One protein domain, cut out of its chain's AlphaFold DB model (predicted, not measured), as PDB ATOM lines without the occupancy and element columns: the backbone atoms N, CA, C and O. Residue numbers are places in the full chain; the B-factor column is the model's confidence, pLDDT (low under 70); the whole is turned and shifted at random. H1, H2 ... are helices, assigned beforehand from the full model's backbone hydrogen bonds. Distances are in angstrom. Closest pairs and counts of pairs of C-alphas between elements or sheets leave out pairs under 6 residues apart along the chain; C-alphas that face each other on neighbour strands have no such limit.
ATOM      1  N   GLN A 410      -9.881  50.808  -2.018       86.69
ATOM      2  CA  GLN A 410      -9.529  49.416  -1.709       86.69
ATOM      3  C   GLN A 410      -8.492  48.846  -2.684       86.69
ATOM      4  O   GLN A 410      -7.549  48.183  -2.257       86.69
ATOM      5  N   MET A 411      -8.610  49.148  -3.982       87.44
ATOM      6  CA  MET A 411      -7.619  48.708  -4.970       87.44
ATOM      7  C   MET A 411      -6.238  49.340  -4.742       87.44
ATOM      8  O   MET A 411      -5.222  48.683  -4.972       87.44
ATOM      9  N   ALA A 412      -6.179  50.594  -4.279       92.25
ATOM     10  CA  ALA A 412      -4.916  51.259  -3.960       92.25
ATOM     11  C   ALA A 412      -4.213  50.616  -2.749       92.25
ATOM     12  O   ALA A 412      -2.998  50.390  -2.787       92.25
ATOM     13  N   ASP A 413      -4.971  50.268  -1.708       92.00
ATOM     14  CA  ASP A 413      -4.441  49.584  -0.526       92.00
ATOM     15  C   ASP A 413      -3.929  48.175  -0.869       92.00
ATOM     16  O   ASP A 413      -2.821  47.800  -0.475       92.00
ATOM     17  N   GLU A 414      -4.685  47.408  -1.661       94.25
ATOM     18  CA  GLU A 414      -4.290  46.061  -2.095       94.25
ATOM     19  C   GLU A 414      -3.025  46.072  -2.967       94.25
ATOM     20  O   GLU A 414      -2.123  45.250  -2.771       94.25
ATOM     21  N   GLU A 415      -2.908  47.016  -3.905       93.94
ATOM     22  CA  GLU A 415      -1.706  47.150  -4.737       93.94
ATOM     23  C   GLU A 415      -0.489  47.571  -3.900       93.94
ATOM     24  O   GLU A 415       0.613  47.059  -4.108       93.94
ATOM     25  N   THR A 416      -0.681  48.426  -2.892       95.31
ATOM     26  CA  THR A 416       0.392  48.815  -1.964       95.31
ATOM     27  C   THR A 416       0.879  47.615  -1.148       95.31
ATOM     28  O   THR A 416       2.085  47.370  -1.065       95.31
ATOM     29  N   GLN A 417      -0.040  46.807  -0.606       95.06
ATOM     30  CA  GLN A 417       0.306  45.572   0.111       95.06
ATOM     31  C   GLN A 417       1.051  44.584  -0.792       95.06
ATOM     32  O   GLN A 417       2.052  43.987  -0.388       95.06
ATOM     33  N   ARG A 418       0.616  44.445  -2.046       95.31
ATOM     34  CA  ARG A 418       1.285  43.591  -3.028       95.31
ATOM     35  C   ARG A 418       2.716  44.054  -3.310       95.31
ATOM     36  O   ARG A 418       3.617  43.219  -3.381       95.31
ATOM     37  N   GLN A 419       2.940  45.358  -3.454       95.81
ATOM     38  CA  GLN A 419       4.278  45.913  -3.674       95.81
ATOM     39  C   GLN A 419       5.192  45.712  -2.463       95.81
ATOM     40  O   GLN A 419       6.363  45.369  -2.643       95.81
ATOM     41  N   MET A 420       4.664  45.851  -1.243       95.50
ATOM     42  CA  MET A 420       5.413  45.563  -0.015       95.50
ATOM     43  C   MET A 420       5.861  44.098   0.045       95.50
ATOM     44  O   MET A 420       7.040  43.841   0.275       95.50
ATOM     45  N   LEU A 421       4.967  43.152  -0.260       96.12
ATOM     46  CA  LEU A 421       5.295  41.721  -0.277       96.12
ATOM     47  C   LEU A 421       6.352  41.370  -1.335       96.12
ATOM     48  O   LEU A 421       7.252  40.570  -1.077       96.12
ATOM     49  N   ILE A 422       6.271  41.975  -2.526       96.19
ATOM     50  CA  ILE A 422       7.285  41.780  -3.573       96.19
ATOM     51  C   ILE A 422       8.640  42.290  -3.080       96.19
ATOM     52  O   ILE A 422       9.627  41.558  -3.165       96.19
ATOM     53  N   LYS A 423       8.685  43.505  -2.526       96.00
ATOM     54  CA  LYS A 423       9.919  44.101  -2.011       96.00
ATOM     55  C   LYS A 423      10.547  43.246  -0.910       96.00
ATOM     56  O   LYS A 423      11.723  42.916  -1.011       96.00
ATOM     57  N   GLU A 424       9.760  42.823   0.076       97.19
ATOM     58  CA  GLU A 424      10.232  41.970   1.171       97.19
ATOM     59  C   GLU A 424      10.825  40.653   0.647       97.19
ATOM     60  O   GLU A 424      11.887  40.217   1.093       97.19
ATOM     61  N   SER A 425      10.190  40.046  -0.361       95.44
ATOM     62  CA  SER A 425      10.706  38.823  -0.978       95.44
ATOM     63  C   SER A 425      12.032  39.039  -1.722       95.44
ATOM     64  O   SER A 425      12.926  38.191  -1.646       95.44
ATOM     65  N   CYS A 426      12.194  40.180  -2.403       95.06
ATOM     66  CA  CYS A 426      13.441  40.555  -3.067       95.06
ATOM     67  C   CYS A 426      14.558  40.797  -2.044       95.06
ATOM     68  O   CYS A 426      15.653  40.258  -2.205       95.06
ATOM     69  N   ASP A 427      14.264  41.533  -0.973       95.38
ATOM     70  CA  ASP A 427      15.218  41.854   0.091       95.38
ATOM     71  C   ASP A 427      15.691  40.579   0.812       95.38
ATOM     72  O   ASP A 427      16.889  40.388   1.033       95.38
ATOM     73  N   ALA A 428      14.775  39.649   1.102       96.69
ATOM     74  CA  ALA A 428      15.114  38.357   1.697       96.69
ATOM     75  C   ALA A 428      16.016  37.507   0.782       96.69
ATOM     76  O   ALA A 428      16.954  36.859   1.255       96.69
ATOM     77  N   CYS A 429      15.766  37.525  -0.532       97.25
ATOM     78  CA  CYS A 429      16.586  36.812  -1.509       97.25
ATOM     79  C   CYS A 429      17.999  37.405  -1.607       97.25
ATOM     80  O   CYS A 429      18.983  36.665  -1.529       97.25
ATOM     81  N   LEU A 430      18.112  38.733  -1.707       96.25
ATOM     82  CA  LEU A 430      19.402  39.426  -1.736       96.25
ATOM     83  C   LEU A 430      20.200  39.192  -0.455       96.25
ATOM     84  O   LEU A 430      21.404  38.939  -0.521       96.25
ATOM     85  N   LYS A 431      19.529  39.194   0.700       97.31
ATOM     86  CA  LYS A 431      20.170  38.875   1.974       97.31
ATOM     87  C   LYS A 431      20.762  37.466   1.982       97.31
ATOM     88  O   LYS A 431      21.911  37.304   2.377       97.31
ATOM     89  N   ALA A 432      20.019  36.462   1.518       97.75
ATOM     90  CA  ALA A 432      20.523  35.089   1.461       97.75
ATOM     91  C   ALA A 432      21.762  34.958   0.551       97.75
ATOM     92  O   ALA A 432      22.702  34.239   0.886       97.75
ATOM     93  N   ILE A 433      21.788  35.683  -0.575       97.81
ATOM     94  CA  ILE A 433      22.946  35.729  -1.482       97.81
ATOM     95  C   ILE A 433      24.147  36.409  -0.808       97.81
ATOM     96  O   ILE A 433      25.272  35.923  -0.932       97.81
ATOM     97  N   SER A 434      23.918  37.506  -0.080       97.31
ATOM     98  CA  SER A 434      24.967  38.206   0.676       97.31
ATOM     99  C   SER A 434      25.561  37.323   1.774       97.31
ATOM    100  O   SER A 434      26.779  37.182   1.849       97.31
ATOM    101  N   ASP A 435      24.717  36.665   2.572       96.81
ATOM    102  CA  ASP A 435      25.160  35.773   3.648       96.81
ATOM    103  C   ASP A 435      25.995  34.604   3.081       96.81
ATOM    104  O   ASP A 435      27.036  34.243   3.635       96.81
ATOM    105  N   HIS A 436      25.595  34.046   1.929       97.88
ATOM    106  CA  HIS A 436      26.388  33.034   1.227       97.88
ATOM    107  C   HIS A 436      27.745  33.582   0.773       97.88
ATOM    108  O   HIS A 436      28.754  32.886   0.883       97.88
ATOM    109  N   LEU A 437      27.799  34.797   0.224       96.56
ATOM    110  CA  LEU A 437      29.053  35.411  -0.213       96.56
ATOM    111  C   LEU A 437      30.031  35.592   0.953       96.56
ATOM    112  O   LEU A 437      31.212  35.281   0.813       96.56
ATOM    113  N   GLU A 438      29.550  36.073   2.098       95.50
ATOM    114  CA  GLU A 438      30.374  36.266   3.294       95.50
ATOM    115  C   GLU A 438      30.984  34.946   3.778       95.50
ATOM    116  O   GLU A 438      32.198  34.862   3.981       95.50
ATOM    117  N   LEU A 439      30.164  33.894   3.891       96.00
ATOM    118  CA  LEU A 439      30.629  32.554   4.259       96.00
ATOM    119  C   LEU A 439      31.640  32.009   3.243       96.00
ATOM    120  O   LEU A 439      32.717  31.545   3.619       96.00
ATOM    121  N   PHE A 440      31.345  32.149   1.953       96.25
ATOM    122  CA  PHE A 440      32.214  31.683   0.879       96.25
ATOM    123  C   PHE A 440      33.586  32.372   0.891       96.25
ATOM    124  O   PHE A 440      34.623  31.722   0.744       96.25
ATOM    125  N   LEU A 441      33.619  33.690   1.119       93.88
ATOM    126  CA  LEU A 441      34.861  34.462   1.209       93.88
ATOM    127  C   LEU A 441      35.680  34.134   2.465       93.88
ATOM    128  O   LEU A 441      36.912  34.232   2.411       93.88
ATOM    129  N   LEU A 442      35.026  33.750   3.569       91.06
ATOM    130  CA  LEU A 442      35.691  33.264   4.782       91.06
ATOM    131  C   LEU A 442      36.363  31.907   4.546       91.06
ATOM    132  O   LEU A 442      37.506  31.713   4.964       91.06
ATOM    133  N   GLU A 443      35.683  30.990   3.859       94.56
ATOM    134  CA  GLU A 443      36.212  29.657   3.556       94.56
ATOM    135  C   GLU A 443      37.298  29.691   2.470       94.56
ATOM    136  O   GLU A 443      38.306  28.985   2.563       94.56
ATOM    137  N   THR A 444      37.136  30.548   1.455       91.44
ATOM    138  CA  THR A 444      38.009  30.598   0.272       91.44
ATOM    139  C   THR A 444      38.535  32.019  -0.020       91.44
ATOM    140  O   THR A 444      38.144  32.700  -0.973       91.44
ATOM    141  N   PRO A 445      39.543  32.501   0.733       88.69
ATOM    142  CA  PRO A 445      40.033  33.879   0.632       88.69
ATOM    143  C   PRO A 445      40.855  34.193  -0.637       88.69
ATOM    144  O   PRO A 445      41.426  35.279  -0.745       88.69
ATOM    145  N   TYR A 446      40.929  33.287  -1.614       85.25
ATOM    146  CA  TYR A 446      41.615  33.512  -2.897       85.25
ATOM    147  C   TYR A 446      40.727  33.258  -4.114       85.25
ATOM    148  O   TYR A 446      41.220  33.240  -5.239       85.25
ATOM    149  N   VAL A 447      39.431  33.079  -3.881       92.12
ATOM    150  CA  VAL A 447      38.469  32.704  -4.907       92.12
ATOM    151  C   VAL A 447      38.149  33.848  -5.869       92.12
ATOM    152  O   VAL A 447      38.262  35.036  -5.523       92.12
ATOM    153  N   THR A 448      37.790  33.475  -7.092       92.69
ATOM    154  CA  THR A 448      37.352  34.373  -8.163       92.69
ATOM    155  C   THR A 448      35.839  34.581  -8.140       92.69
ATOM    156  O   THR A 448      35.095  33.815  -7.529       92.69
ATOM    157  N   TYR A 449      35.382  35.636  -8.821       94.62
ATOM    158  CA  TYR A 449      33.953  35.908  -8.985       94.62
ATOM    159  C   TYR A 449      33.257  34.739  -9.675       94.62
ATOM    160  O   TYR A 449      32.165  34.334  -9.295       94.62
ATOM    161  N   GLU A 450      33.923  34.174 -10.677       94.12
ATOM    162  CA  GLU A 450      33.410  33.059 -11.443       94.12
ATOM    163  C   GLU A 450      33.213  31.803 -10.592       94.12
ATOM    164  O   GLU A 450      32.155  31.185 -10.634       94.12
ATOM    165  N   GLU A 451      34.198  31.455  -9.773       94.06
ATOM    166  CA  GLU A 451      34.088  30.311  -8.864       94.06
ATOM    167  C   GLU A 451      32.953  30.503  -7.845       94.06
ATOM    168  O   GLU A 451      32.230  29.552  -7.561       94.06
ATOM    169  N   TRP A 452      32.729  31.731  -7.361       96.06
ATOM    170  CA  TRP A 452      31.590  32.024  -6.484       96.06
ATOM    171  C   TRP A 452      30.239  31.833  -7.182       96.06
ATOM    172  O   TRP A 452      29.348  31.184  -6.639       96.06
ATOM    173  N   ILE A 453      30.073  32.380  -8.392       96.50
ATOM    174  CA  ILE A 453      28.819  32.229  -9.146       96.50
ATOM    175  C   ILE A 453      28.584  30.771  -9.538       96.50
ATOM    176  O   ILE A 453      27.439  30.335  -9.587       96.50
ATOM    177  N   GLU A 454      29.640  30.004  -9.801       95.31
ATOM    178  CA  GLU A 454      29.525  28.570 -10.056       95.31
ATOM    179  C   GLU A 454      29.001  27.798  -8.840       95.31
ATOM    180  O   GLU A 454      28.191  26.888  -9.012       95.31
ATOM    181  N   GLU A 455      29.427  28.164  -7.632       96.25
ATOM    182  CA  GLU A 455      28.929  27.541  -6.407       96.25
ATOM    183  C   GLU A 455      27.483  27.945  -6.104       96.25
ATOM    184  O   GLU A 455      26.644  27.089  -5.819       96.25
ATOM    185  N   LEU A 456      27.175  29.238  -6.234       96.81
ATOM    186  CA  LEU A 456      25.846  29.776  -5.953       96.81
ATOM    187  C   LEU A 456      24.802  29.349  -7.003       96.81
ATOM    188  O   LEU A 456      23.643  29.109  -6.669       96.81
ATOM    189  N   HIS A 457      25.208  29.270  -8.273       95.44
ATOM    190  CA  HIS A 457      24.356  29.000  -9.433       95.44
ATOM    191  C   HIS A 457      25.000  27.982 -10.392       95.44
ATOM    192  O   HIS A 457      25.373  28.328 -11.528       95.44
ATOM    193  N   PRO A 458      25.110  26.703  -9.997       94.12
ATOM    194  CA  PRO A 458      25.757  25.675 -10.813       94.12
ATOM    195  C   PRO A 458      25.079  25.476 -12.178       94.12
ATOM    196  O   PRO A 458      25.724  25.073 -13.147       94.12
ATOM    197  N   GLU A 459      23.788  25.791 -12.296       92.50
ATOM    198  CA  GLU A 459      23.024  25.754 -13.545       92.50
ATOM    199  C   GLU A 459      23.458  26.819 -14.562       92.50
ATOM    200  O   GLU A 459      23.320  26.618 -15.772       92.50
ATOM    201  N   ASN A 460      24.008  27.937 -14.082       90.62
ATOM    202  CA  ASN A 460      24.451  29.056 -14.911       90.62
ATOM    203  C   ASN A 460      25.944  28.975 -15.261       90.62
ATOM    204  O   ASN A 460      26.401  29.674 -16.171       90.62
ATOM    205  N   ALA A 461      26.694  28.083 -14.610       89.31
ATOM    206  CA  ALA A 461      28.051  27.710 -14.985       89.31
ATOM    207  C   ALA A 461      28.016  26.635 -16.082       89.31
ATOM    208  O   ALA A 461      28.148  25.429 -15.850       89.31
ATOM    209  N   GLN A 462      27.828  27.065 -17.330       82.44
ATOM    210  CA  GLN A 462      27.796  26.133 -18.448       82.44
ATOM    211  C   GLN A 462      29.184  25.523 -18.660       82.44
ATOM    212  O   GLN A 462      30.096  26.148 -19.209       82.44
ATOM    213  N   SER A 463      29.322  24.245 -18.296       71.50
ATOM    214  CA  SER A 463      30.385  23.395 -18.829       71.50
ATOM    215  C   SER A 463      30.134  23.207 -20.318       71.50
ATOM    216  O   SER A 463      29.431  22.282 -20.738       71.50
ATOM    217  N   ARG A 464      30.688  24.095 -21.149       69.00
ATOM    218  CA  ARG A 464      30.702  23.902 -22.597       69.00
ATOM    219  C   ARG A 464      31.564  22.679 -22.895       69.00
ATOM    220  O   ARG A 464      32.765  22.796 -23.097       69.00
ATOM    221  N   ARG A 465      30.931  21.500 -22.954       56.12
ATOM    222  CA  ARG A 465      31.562  20.170 -23.114       56.12
ATOM    223  C   ARG A 465      32.528  20.034 -24.305       56.12
ATOM    224  O   ARG A 465      33.232  19.039 -24.379       56.12
ATOM    225  N   ASN A 466      32.586  21.015 -25.206       56.38
ATOM    226  CA  ASN A 466      33.393  20.982 -26.426       56.38
ATOM    227  C   ASN A 466      34.439  22.105 -26.528       56.38
ATOM    228  O   ASN A 466      35.090  22.223 -27.564       56.38
ATOM    229  N   LEU A 467      34.608  22.941 -25.501       56.00
ATOM    230  CA  LEU A 467      35.629  23.986 -25.493       56.00
ATOM    231  C   LEU A 467      36.653  23.679 -24.404       56.00
ATOM    232  O   LEU A 467      36.316  23.538 -23.238       56.00
ATOM    233  N   VAL A 468      37.927  23.629 -24.791       64.00
ATOM    234  CA  VAL A 468      39.101  23.502 -23.899       64.00
ATOM    235  C   VAL A 468      39.278  24.760 -23.007       64.00
ATOM    236  O   VAL A 468      40.291  24.923 -22.338       64.00
ATOM    237  N   GLN A 469      38.288  25.656 -23.005       59.41
ATOM    238  CA  GLN A 469      38.299  27.023 -22.496       59.41
ATOM    239  C   GLN A 469      37.299  27.169 -21.345       59.41
ATOM    240  O   GLN A 469      36.202  27.683 -21.553       59.41
ATOM    241  N   GLY A 470      37.658  26.646 -20.170       68.56
ATOM    242  CA  GLY A 470      36.966  26.902 -18.900       68.56
ATOM    243  C   GLY A 470      35.455  26.615 -18.851       68.56
ATOM    244  O   GLY A 470      34.822  26.154 -19.802       68.56
ATOM    245  N   LYS A 471      34.849  26.874 -17.692       81.31
ATOM    246  CA  LYS A 471      33.392  26.998 -17.565       81.31
ATOM    247  C   LYS A 471      33.038  28.459 -17.824       81.31
ATOM    248  O   LYS A 471      33.704  29.352 -17.312       81.31
ATOM    249  N   SER A 472      32.030  28.708 -18.658       87.75
ATOM    250  CA  SER A 472      31.564  30.071 -18.934       87.75
ATOM    251  C   SER A 472      30.293  30.341 -18.144       87.75
ATOM    252  O   SER A 472      29.328  29.588 -18.289       87.75
ATOM    253  N   ILE A 473      30.277  31.420 -17.369       92.69
ATOM    254  CA  ILE A 473      29.079  31.896 -16.676       92.69
ATOM    255  C   ILE A 473      28.207  32.706 -17.628       92.69
ATOM    256  O   ILE A 473      28.698  33.328 -18.575       92.69
ATOM    257  N   ASP A 474      26.900  32.676 -17.384       93.75
ATOM    258  CA  ASP A 474      25.931  33.492 -18.104       93.75
ATOM    259  C   ASP A 474      26.308  34.989 -18.049       93.75
ATOM    260  O   ASP A 474      26.561  35.567 -16.993       93.75
ATOM    261  N   HIS A 475      26.322  35.640 -19.213       92.12
ATOM    262  CA  HIS A 475      26.635  37.060 -19.368       92.12
ATOM    263  C   HIS A 475      25.814  38.001 -18.468       92.12
ATOM    264  O   HIS A 475      26.301  39.081 -18.138       92.12
ATOM    265  N   ARG A 476      24.605  37.603 -18.044       93.62
ATOM    266  CA  ARG A 476      23.738  38.406 -17.163       93.62
ATOM    267  C   ARG A 476      24.394  38.746 -15.823       93.62
ATOM    268  O   ARG A 476      24.128  39.814 -15.283       93.62
ATOM    269  N   PHE A 477      25.306  37.902 -15.342       95.25
ATOM    270  CA  PHE A 477      26.071  38.148 -14.117       95.25
ATOM    271  C   PHE A 477      27.156  39.230 -14.289       95.25
ATOM    272  O   PHE A 477      27.634  39.801 -13.318       95.25
ATOM    273  N   TYR A 478      27.530  39.584 -15.522       93.44
ATOM    274  CA  TYR A 478      28.563  40.595 -15.788       93.44
ATOM    275  C   TYR A 478      28.013  41.994 -16.098       93.44
ATOM    276  O   TYR A 478      28.795  42.917 -16.344       93.44
ATOM    277  N   VAL A 479      26.687  42.156 -16.105       92.88
ATOM    278  CA  VAL A 479      26.023  43.429 -16.414       92.88
ATOM    279  C   VAL A 479      26.270  44.449 -15.298       92.88
ATOM    280  O   VAL A 479      26.483  44.088 -14.136       92.88
ATOM    281  N   GLU A 480      26.261  45.740 -15.651       89.94
ATOM    282  CA  GLU A 480      26.563  46.817 -14.706       89.94
ATOM    283  C   GLU A 480      25.668  46.786 -13.458       89.94
ATOM    284  O   GLU A 480      26.178  46.920 -12.349       89.94
ATOM    285  N   GLY A 481      24.374  46.525 -13.654       92.38
ATOM    286  CA  GLY A 481      23.361  46.434 -12.601       92.38
ATOM    287  C   GLY A 481      23.071  45.022 -12.091       92.38
ATOM    288  O   GLY A 481      21.972  44.790 -11.608       92.38
ATOM    289  N   SER A 482      23.984  44.055 -12.249       95.69
ATOM    290  CA  SER A 482      23.808  42.738 -11.621       95.69
ATOM    291  C   SER A 482      24.048  42.840 -10.114       95.69
ATOM    292  O   SER A 482      25.155  43.184  -9.698       95.69
ATOM    293  N   ASP A 483      23.044  42.477  -9.312       96.69
ATOM    294  CA  ASP A 483      23.144  42.480  -7.848       96.69
ATOM    295  C   ASP A 483      24.301  41.611  -7.350       96.69
ATOM    296  O   ASP A 483      25.072  42.037  -6.494       96.69
ATOM    297  N   HIS A 484      24.518  40.435  -7.952       96.75
ATOM    298  CA  HIS A 484      25.661  39.575  -7.633       96.75
ATOM    299  C   HIS A 484      26.993  40.297  -7.815       96.75
ATOM    300  O   HIS A 484      27.877  40.211  -6.965       96.75
ATOM    301  N   ARG A 485      27.163  41.008  -8.932       94.75
ATOM    302  CA  ARG A 485      28.401  41.743  -9.205       94.75
ATOM    303  C   ARG A 485      28.569  42.924  -8.250       94.75
ATOM    304  O   ARG A 485      29.698  43.186  -7.830       94.75
ATOM    305  N   SER A 486      27.487  43.621  -7.908       94.88
ATOM    306  CA  SER A 486      27.501  44.693  -6.906       94.88
ATOM    307  C   SER A 486      27.929  44.155  -5.539       94.88
ATOM    308  O   SER A 486      28.950  44.605  -5.020       94.88
ATOM    309  N   LEU A 487      27.265  43.103  -5.042       95.62
ATOM    310  CA  LEU A 487      27.587  42.439  -3.773       95.62
ATOM    311  C   LEU A 487      29.046  41.971  -3.720       95.62
ATOM    312  O   LEU A 487      29.747  42.219  -2.739       95.62
ATOM    313  N   TRP A 488      29.533  41.342  -4.791       95.50
ATOM    314  CA  TRP A 488      30.927  40.911  -4.891       95.50
ATOM    315  C   TRP A 488      31.912  42.080  -4.785       95.50
ATOM    316  O   TRP A 488      32.881  42.025  -4.028       95.50
ATOM    317  N   ASN A 489      31.677  43.153  -5.541       92.38
ATOM    318  CA  ASN A 489      32.578  44.302  -5.566       92.38
ATOM    319  C   ASN A 489      32.567  45.085  -4.242       92.38
ATOM    320  O   ASN A 489      33.619  45.589  -3.843       92.38
ATOM    321  N   GLU A 490      31.420  45.168  -3.566       92.81
ATOM    322  CA  GLU A 490      31.283  45.790  -2.242       92.81
ATOM    323  C   GLU A 490      32.067  45.014  -1.178       92.81
ATOM    324  O   GLU A 490      32.873  45.601  -0.450       92.81
ATOM    325  N   ASN A 491      31.919  43.688  -1.145       90.50
ATOM    326  CA  ASN A 491      32.554  42.830  -0.140       90.50
ATOM    327  C   ASN A 491      34.058  42.622  -0.358       90.50
ATOM    328  O   ASN A 491      34.799  42.344   0.584       90.50
ATOM    329  N   LEU A 492      34.556  42.788  -1.586       82.06
ATOM    330  CA  LEU A 492      35.988  42.662  -1.850       82.06
ATOM    331  C   LEU A 492      36.828  43.852  -1.381       82.06
ATOM    332  O   LEU A 492      38.061  43.737  -1.416       82.06
ATOM    333  N   GLY A 493      36.204  44.968  -0.971       54.34
ATOM    334  CA  GLY A 493      36.873  46.099  -0.309       54.34
ATOM    335  C   GLY A 493      38.193  46.513  -0.972       54.34
ATOM    336  O   GLY A 493      39.174  46.777  -0.280       54.34
TER     337      GLY A 493
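AT A GLANCE: This is residues 410 to 493 of the 507 residues of the protein "Hypothetical protein" of Odontella aurita (UniProt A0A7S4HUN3). One long helix, H1, sticks out as an arm over residues 410 to 429, and its other end packs into a small head with the short helices H2 and H4. H3 sits beside H4, and a long loop between H2 and H3 ends the longest axis opposite the arm. The printed part has 84 residues with four named helices, in chain order H1, H2, H3, H4, and no named strand; the class is all helix. It is loose, with a radius of gyration of the C-alphas of 16.7 A, and elongated, spanning 59 by 31 by 20 A.

IN THESE COORDINATES: H1, residues 410 to 443, runs 50.1 A from C-alpha 410 at (-9.529, 49.416, -1.709) to C-alpha 443 at (36.212, 29.657, 3.556). H2 is residues 449 to 456, 10.6 A long, and H3 is residues 475 to 478, 5.4 A. H4, residues 483 to 491, is 12.2 A long and ends at C-alpha 491 at (32.554, 42.830, -0.140).

HOW THE PARTS SIT: H1 touches H4 with residues 430 to 438 alone, at a steep tilt of 48 degrees, the same way; the closest C-alphas, of Ser 434 and Leu 487, are 6.7 A apart. H1 touches H2 with residues 433 to 440 alone, at a steep tilt of 66 degrees, opposite ways; the closest C-alphas, of Phe 440 and Trp 452, are 7.4 A apart. H2 and H4 are close but not clearly touching, the closest C-alphas, of Tyr 449 and Trp 488, being 7.1 A apart. H3 and H4 only just touch, only at the corner by their link, with 3 pairs of C-alphas within 8 A, the closest of Phe 477 and Arg 485 at 6.5 A. H2 and H3 are near each other; H1 and H3 are apart. In H1, H2 and H4 every O i to N i+4 pair is within hydrogen-bond range; H3 is too short for such a pair, and its 1 O i to N i+3 pair is within range.

THE WHOLE: The C-alphas farthest apart, of Gln 410 and Val 468, are 59.4 A apart. Without residues 410 to 429, which stand free, the body spans 35 by 26 by 19 A. The printed part has no cut. The link from H2 to H3 is long, 18 residues, and in it residues 461 to 462 pair antiparallel with 472 to 473; the other two links are tight. Mean pLDDT of the printed part is 90.2, with residues 464 to 470 and residue 493 under 70.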